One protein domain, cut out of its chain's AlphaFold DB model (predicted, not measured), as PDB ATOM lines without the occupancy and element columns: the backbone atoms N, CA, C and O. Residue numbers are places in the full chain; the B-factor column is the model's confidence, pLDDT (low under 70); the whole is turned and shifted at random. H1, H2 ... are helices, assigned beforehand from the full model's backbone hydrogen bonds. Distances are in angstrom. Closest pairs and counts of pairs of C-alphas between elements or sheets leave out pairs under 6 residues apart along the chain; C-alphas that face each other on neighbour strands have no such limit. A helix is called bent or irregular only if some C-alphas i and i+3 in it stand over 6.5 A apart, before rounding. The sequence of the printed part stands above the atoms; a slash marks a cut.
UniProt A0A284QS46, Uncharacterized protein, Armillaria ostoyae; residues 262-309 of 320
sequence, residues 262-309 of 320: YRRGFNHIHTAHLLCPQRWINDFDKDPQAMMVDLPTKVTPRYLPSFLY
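Overview. This is residues 262 to 309 of the 320 residues of an uncharacterized protein of Armillaria ostoyae (UniProt A0A284QS46). Two short helices, H1 and H2, lie side by side and run opposite ways, and the third, H3, is set crosswise near the end where H1 begins and H2 ends; the three centres make a triangle. From H3 a long tail with no named element, residues 294 to 309, swings in a wide arc back to the other end, where H1 ends and H2 begins. The helix cluster is loosely formed: of its three pairs, H1 and H3 touch, while H2 is near both without clearly touching either. The printed part has 48 residues with three named helices, in the order H1, H2, H3, and no named strand; its class is all helix, though under half of the residues, 22 of 48, are in named elements. The whole is compact, with a radius of gyration of the C-alphas of 9.7 A, and rounded, spanning 25 by 23 by 19 A.

Arrangement. Start with H1, residues 269 to 275, and go on to H2, residues 278 to 286: the two are close but not clearly touching, and their closest C-alphas, those of His 273 and Phe 284, are 6.9 A apart. They run opposite ways at a shallow tilt of 16 degrees. Next look at H3, residues 288 to 293, which touches H1; the closest C-alphas of these two, those of Ala 272 and Met 292, are 6.9 A apart. Their lines are about perpendicular at 71 degrees, only just beyond a steep tilt. H2 and H3 are close but not clearly touching, with the C-alphas of Phe 284 and Met 291 closest at 5.7 A; they run opposite ways at a steep tilt of 67 degrees. In H1 and H3 every O i to N i+4 pair is within hydrogen-bond range, and in H2 3 of 5 are.

Along the chain. Find C-alpha 269 at (-20.882, 29.501, -31.446); from there H1 runs 9.8 A to C-alpha 275. Find C-alpha 278 at (-23.407, 18.716, -41.766), where H2 begins; it runs 13.9 A to C-alpha 286. H2 is irregular, with C-alphas 279 and 282 standing 7.6 A apart. H3 covers 8.7 A from C-alpha 288 to C-alpha 293 at (-31.960, 28.799, -30.182).

Size, cuts and confidence. The two C-alphas farthest apart, those of Tyr 262 and Arg 302, are 26.3 A apart. The printed part has no cut, and the links from H1 to H2 and from H2 to H3 are both tight. The C-alphas of residues 294 to 309 lie 7 to 14 A from the mean of the C-alphas. Look at the B-factor column for the model's confidence: the mean pLDDT of the printed part is 85.3, and residues 296 to 299 are under 70.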
ATOM      1  N   TYR A 262     -21.536  25.254 -18.533       81.50
ATOM      2  CA  TYR A 262     -22.847  25.736 -18.996       81.50
ATOM      3  C   TYR A 262     -22.800  26.535 -20.308       81.50
ATOM      4  O   TYR A 262     -23.828  26.702 -20.954       81.50
ATOM      5  N   ARG A 263     -21.625  27.033 -20.702       77.69
ATOM      6  CA  ARG A 263     -21.391  27.714 -21.979       77.69
ATOM      7  C   ARG A 263     -20.915  26.756 -23.074       77.69
ATOM      8  O   ARG A 263     -20.680  27.208 -24.176       77.69
ATOM      9  N   ARG A 264     -20.738  25.459 -22.803       81.06
ATOM     10  CA  ARG A 264     -20.312  24.476 -23.818       81.06
ATOM     11  C   ARG A 264     -21.495  24.030 -24.688       81.06
ATOM     12  O   ARG A 264     -22.649  24.313 -24.371       81.06
ATOM     13  N   GLY A 265     -21.205  23.290 -25.756       85.69
ATOM     14  CA  GLY A 265     -22.222  22.764 -26.668       85.69
ATOM     15  C   GLY A 265     -22.850  23.871 -27.515       85.69
ATOM     16  O   GLY A 265     -22.147  24.764 -27.977       85.69
ATOM     17  N   PHE A 266     -24.175  23.851 -27.662       87.56
ATOM     18  CA  PHE A 266     -24.913  24.843 -28.452       87.56
ATOM     19  C   PHE A 266     -25.018  26.238 -27.819       87.56
ATOM     20  O   PHE A 266     -25.530  27.152 -28.447       87.56
ATOM     21  N   ASN A 267     -24.472  26.435 -26.615       86.62
ATOM     22  CA  ASN A 267     -24.377  27.752 -25.975       86.62
ATOM     23  C   ASN A 267     -23.108  28.535 -26.369       86.62
ATOM     24  O   ASN A 267     -22.907  29.652 -25.890       86.62
ATOM     25  N   HIS A 268     -22.239  27.963 -27.210       86.62
ATOM     26  CA  HIS A 268     -21.037  28.619 -27.723       86.62
ATOM     27  C   HIS A 268     -20.910  28.409 -29.225       86.62
ATOM     28  O   HIS A 268     -20.901  27.272 -29.681       86.62
ATOM     29  N   ILE A 269     -20.765  29.497 -29.982       87.25
ATOM     30  CA  ILE A 269     -20.882  29.501 -31.446       87.25
ATOM     31  C   ILE A 269     -19.953  28.501 -32.146       87.25
ATOM     32  O   ILE A 269     -20.409  27.746 -32.996       87.25
ATOM     33  N   HIS A 270     -18.683  28.405 -31.746       84.44
ATOM     34  CA  HIS A 270     -17.742  27.481 -32.388       84.44
ATOM     35  C   HIS A 270     -18.069  26.018 -32.081       84.44
ATOM     36  O   HIS A 270     -18.020  25.159 -32.955       84.44
ATOM     37  N   THR A 271     -18.445  25.724 -30.835       84.50
ATOM     38  CA  THR A 271     -18.813  24.359 -30.437       84.50
ATOM     39  C   THR A 271     -20.158  23.968 -31.045       84.50
ATOM     40  O   THR A 271     -20.329  22.831 -31.467       84.50
ATOM     41  N   ALA A 272     -21.088  24.917 -31.139       89.00
ATOM     42  CA  ALA A 272     -22.366  24.781 -31.817       89.00
ATOM     43  C   ALA A 272     -22.179  24.483 -33.308       89.00
ATOM     44  O   ALA A 272     -22.800  23.554 -33.806       89.00
ATOM     45  N   HIS A 273     -21.283  25.200 -33.990       90.50
ATOM     46  CA  HIS A 273     -20.953  24.971 -35.396       90.50
ATOM     47  C   HIS A 273     -20.392  23.558 -35.624       90.50
ATOM     48  O   HIS A 273     -20.867  22.840 -36.501       90.50
ATOM     49  N   LEU A 274     -19.441  23.113 -34.790       87.56
ATOM     50  CA  LEU A 274     -18.882  21.754 -34.867       87.56
ATOM     51  C   LEU A 274     -19.945  20.675 -34.604       87.56
ATOM     52  O   LEU A 274     -19.990  19.658 -35.291       87.56
ATOM     53  N   LEU A 275     -20.811  20.885 -33.608       88.81
ATOM     54  CA  LEU A 275     -21.882  19.946 -33.260       88.81
ATOM     55  C   LEU A 275     -23.083  20.012 -34.210       88.81
ATOM     56  O   LEU A 275     -23.916  19.104 -34.191       88.81
ATOM     57  N   CYS A 276     -23.192  21.069 -35.017       90.44
ATOM     58  CA  CYS A 276     -24.250  21.226 -36.000       90.44
ATOM     59  C   CYS A 276     -24.122  20.103 -37.033       90.44
ATOM     60  O   CYS A 276     -23.036  19.903 -37.581       90.44
ATOM     61  N   PRO A 277     -25.190  19.339 -37.307       91.25
ATOM     62  CA  PRO A 277     -25.132  18.337 -38.351       91.25
ATOM     63  C   PRO A 277     -24.755  18.935 -39.706       91.25
ATOM     64  O   PRO A 277     -25.254  20.004 -40.061       91.25
ATOM     65  N   GLN A 278     -23.950  18.215 -40.492       90.25
ATOM     66  CA  GLN A 278     -23.407  18.716 -41.766       90.25
ATOM     67  C   GLN A 278     -24.480  19.297 -42.695       90.25
ATOM     68  O   GLN A 278     -24.283  20.331 -43.323       90.25
ATOM     69  N   ARG A 279     -25.662  18.672 -42.730       89.69
ATOM     70  CA  ARG A 279     -26.803  19.110 -43.547       89.69
ATOM     71  C   ARG A 279     -27.261  20.547 -43.260       89.69
ATOM     72  O   ARG A 279     -27.836  21.178 -44.140       89.69
ATOM     73  N   TRP A 280     -27.067  21.037 -42.039       90.88
ATOM     74  CA  TRP A 280     -27.525  22.356 -41.598       90.88
ATOM     75  C   TRP A 280     -26.385  23.354 -41.407       90.88
ATOM     76  O   TRP A 280     -26.635  24.461 -40.939       90.88
ATOM     77  N   ILE A 281     -25.150  23.001 -41.776       91.00
ATOM     78  CA  ILE A 281     -23.990  23.867 -41.543       91.00
ATOM     79  C   ILE A 281     -24.127  25.208 -42.279       91.00
ATOM     80  O   ILE A 281     -23.960  26.262 -41.683       91.00
ATOM     81  N   ASN A 282     -24.618  25.186 -43.520       91.56
ATOM     82  CA  ASN A 282     -24.836  26.405 -44.299       91.56
ATOM     83  C   ASN A 282     -25.954  27.294 -43.747       91.56
ATOM     84  O   ASN A 282     -25.949  28.499 -43.977       91.56
ATOM     85  N   ASP A 283     -26.954  26.712 -43.084       92.00
ATOM     86  CA  ASP A 283     -28.009  27.497 -42.441       92.00
ATOM     87  C   ASP A 283     -27.515  28.067 -41.110       92.00
ATOM     88  O   ASP A 283     -27.832  29.207 -40.775       92.00
ATOM     89  N   PHE A 284     -26.655  27.318 -40.413       92.50
ATOM     90  CA  PHE A 284     -25.920  27.801 -39.252       92.50
ATOM     91  C   PHE A 284     -25.026  28.994 -39.605       92.50
ATOM     92  O   PHE A 284     -25.074  29.991 -38.898       92.50
ATOM     93  N   ASP A 285     -24.284  28.952 -40.713       92.69
ATOM     94  CA  ASP A 285     -23.402  30.055 -41.128       92.69
ATOM     95  C   ASP A 285     -24.154  31.332 -41.519       92.69
ATOM     96  O   ASP A 285     -23.623  32.437 -41.383       92.69
ATOM     97  N   LYS A 286     -25.405  31.207 -41.985       95.25
ATOM     98  CA  LYS A 286     -26.259  32.360 -42.314       95.25
ATOM     99  C   LYS A 286     -26.777  33.065 -41.065       95.25
ATOM    100  O   LYS A 286     -26.784  34.294 -41.033       95.25
ATOM    101  N   ASP A 287     -27.245  32.306 -40.075       95.38
ATOM    102  CA  ASP A 287     -27.746  32.851 -38.812       95.38
ATOM    103  C   ASP A 287     -27.450  31.909 -37.630       95.38
ATOM    104  O   ASP A 287     -28.303  31.113 -37.209       95.38
ATOM    105  N   PRO A 288     -26.240  32.016 -37.047       92.88
ATOM    106  CA  PRO A 288     -25.841  31.171 -35.931       92.88
ATOM    107  C   PRO A 288     -26.743  31.351 -34.709       92.88
ATOM    108  O   PRO A 288     -26.992  30.393 -33.984       92.88
ATOM    109  N   GLN A 289     -27.239  32.568 -34.460       93.62
ATOM    110  CA  GLN A 289     -28.031  32.865 -33.265       93.62
ATOM    111  C   GLN A 289     -29.405  32.207 -33.346       93.62
ATOM    112  O   GLN A 289     -29.818  31.565 -32.381       93.62
ATOM    113  N   ALA A 290     -30.076  32.301 -34.498       92.62
ATOM    114  CA  ALA A 290     -31.341  31.606 -34.710       92.62
ATOM    115  C   ALA A 290     -31.165  30.089 -34.583       92.62
ATOM    116  O   ALA A 290     -31.908  29.445 -33.847       92.62
ATOM    117  N   MET A 291     -30.130  29.522 -35.210       91.31
ATOM    118  CA  MET A 291     -29.875  28.081 -35.147       91.31
ATOM    119  C   MET A 291     -29.505  27.604 -33.741       91.31
ATOM    120  O   MET A 291     -29.947  26.535 -33.338       91.31
ATOM    121  N   MET A 292     -28.749  28.380 -32.959       89.75
ATOM    122  CA  MET A 292     -28.415  28.039 -31.569       89.75
ATOM    123  C   MET A 292     -29.645  28.013 -30.644       89.75
ATOM    124  O   MET A 292     -29.638  27.265 -29.666       89.75
ATOM    125  N   VAL A 293     -30.693  28.793 -30.941       89.38
ATOM    126  CA  VAL A 293     -31.960  28.799 -30.182       89.38
ATOM    127  C   VAL A 293     -32.929  27.724 -30.684       89.38
ATOM    128  O   VAL A 293     -33.488  26.983 -29.876       89.38
ATOM    129  N   ASP A 294     -33.084  27.610 -32.004       83.31
ATOM    130  CA  ASP A 294     -34.113  26.804 -32.675       83.31
ATOM    131  C   ASP A 294     -33.562  25.525 -33.311       83.31
ATOM    132  O   ASP A 294     -34.130  25.008 -34.280       83.31
ATOM    133  N   LEU A 295     -32.459  24.984 -32.779       71.50
ATOM    134  CA  LEU A 295     -31.889  23.755 -33.316       71.50
ATOM    135  C   LEU A 295     -32.977  22.700 -33.482       71.50
ATOM    136  O   LEU A 295     -33.728  22.436 -32.532       71.50
ATOM    137  N   PRO A 296     -33.060  22.063 -34.662       63.44
ATOM    138  CA  PRO A 296     -34.079  21.067 -34.881       63.44
ATOM    139  C   PRO A 296     -33.930  19.998 -33.803       63.44
ATOM    140  O   PRO A 296     -32.908  19.318 -33.711       63.44
ATOM    141  N   THR A 297     -34.973  19.819 -32.995       61.38
ATOM    142  CA  THR A 297     -35.045  18.874 -31.861       61.38
ATOM    143  C   THR A 297     -34.850  17.402 -32.256       61.38
ATOM    144  O   THR A 297     -34.991  16.500 -31.434       61.38
ATOM    145  N   LYS A 298     -34.516  17.134 -33.520       62.81
ATOM    146  CA  LYS A 298     -34.305  15.819 -34.115       62.81
ATOM    147  C   LYS A 298     -32.905  15.708 -34.713       62.81
ATOM    148  O   LYS A 298     -32.754  15.366 -35.887       62.81
ATOM    149  N   VAL A 299     -31.873  15.930 -33.902       66.06
ATOM    150  CA  VAL A 299     -30.559  15.334 -34.181       66.06
ATOM    151  C   VAL A 299     -30.720  13.823 -34.005       66.06
ATOM    152  O   VAL A 299     -30.629  13.282 -32.907       66.06
ATOM    153  N   THR A 300     -31.100  13.137 -35.082       72.88
ATOM    154  CA  THR A 300     -31.131  11.670 -35.105       72.88
ATOM    155  C   THR A 300     -29.720  11.137 -35.351       72.88
ATOM    156  O   THR A 300     -28.962  11.819 -36.037       72.88
ATOM    157  N   PRO A 301     -29.381   9.903 -34.930       75.75
ATOM    158  CA  PRO A 301     -28.069   9.293 -35.197       75.75
ATOM    159  C   PRO A 301     -27.655   9.238 -36.678       75.75
ATOM    160  O   PRO A 301     -26.501   8.974 -36.982       75.75
ATOM    161  N   ARG A 302     -28.593   9.475 -37.608       79.19
ATOM    162  CA  ARG A 302     -28.332   9.587 -39.052       79.19
ATOM    163  C   ARG A 302     -27.644  10.888 -39.462       79.19
ATOM    164  O   ARG A 302     -27.135  10.959 -40.570       79.19
ATOM    165  N   TYR A 303     -27.700  11.920 -38.628       84.44
ATOM    166  CA  TYR A 303     -27.144  13.233 -38.926       84.44
ATOM    167  C   TYR A 303     -25.948  13.458 -38.015       84.44
ATOM    168  O   TYR A 303     -26.093  13.898 -36.874       84.44
ATOM    169  N   LEU A 304     -24.776  13.076 -38.516       86.31
ATOM    170  CA  LEU A 304     -23.534  13.212 -37.777       86.31
ATOM    171  C   LEU A 304     -23.120  14.699 -37.695       86.31
ATOM    172  O   LEU A 304     -23.429  15.473 -38.607       86.31
ATOM    173  N   PRO A 305     -22.454  15.115 -36.603       90.12
ATOM    174  CA  PRO A 305     -21.858  16.445 -36.476       90.12
ATOM    175  C   PRO A 305     -20.923  16.808 -37.636       90.12
ATOM    176  O   PRO A 305     -20.221  15.937 -38.147       90.12
ATOM    177  N   SER A 306     -20.866  18.090 -38.007       89.12
ATOM    178  CA  SER A 306     -20.034  18.598 -39.109       89.12
ATOM    179  C   SER A 306     -18.549  18.278 -38.937       89.12
ATOM    180  O   SER A 306     -17.871  17.964 -39.912       89.12
ATOM    181  N   PHE A 307     -18.041  18.250 -37.699       86.19
ATOM    182  CA  PHE A 307     -16.632  17.933 -37.434       86.19
ATOM    183  C   PHE A 307     -16.222  16.501 -37.827       86.19
ATOM    184  O   PHE A 307     -15.032  16.214 -37.907       86.19
ATOM    185  N   LEU A 308     -17.182  15.598 -38.060       86.00
ATOM    186  CA  LEU A 308     -16.910  14.240 -38.544       86.00
ATOM    187  C   LEU A 308     -16.784  14.156 -40.072       86.00
ATOM    188  O   LEU A 308     -16.462  13.088 -40.591       86.00
ATOM    189  N   TYR A 309     -17.038  15.252 -40.790       84.56
ATOM    190  CA  TYR A 309     -16.949  15.324 -42.243       84.56
ATOM    191  C   TYR A 309     -15.734  16.142 -42.675       84.56
ATOM    192  O   TYR A 309     -15.444  17.203 -42.118       84.56
TER     193      TYR A 309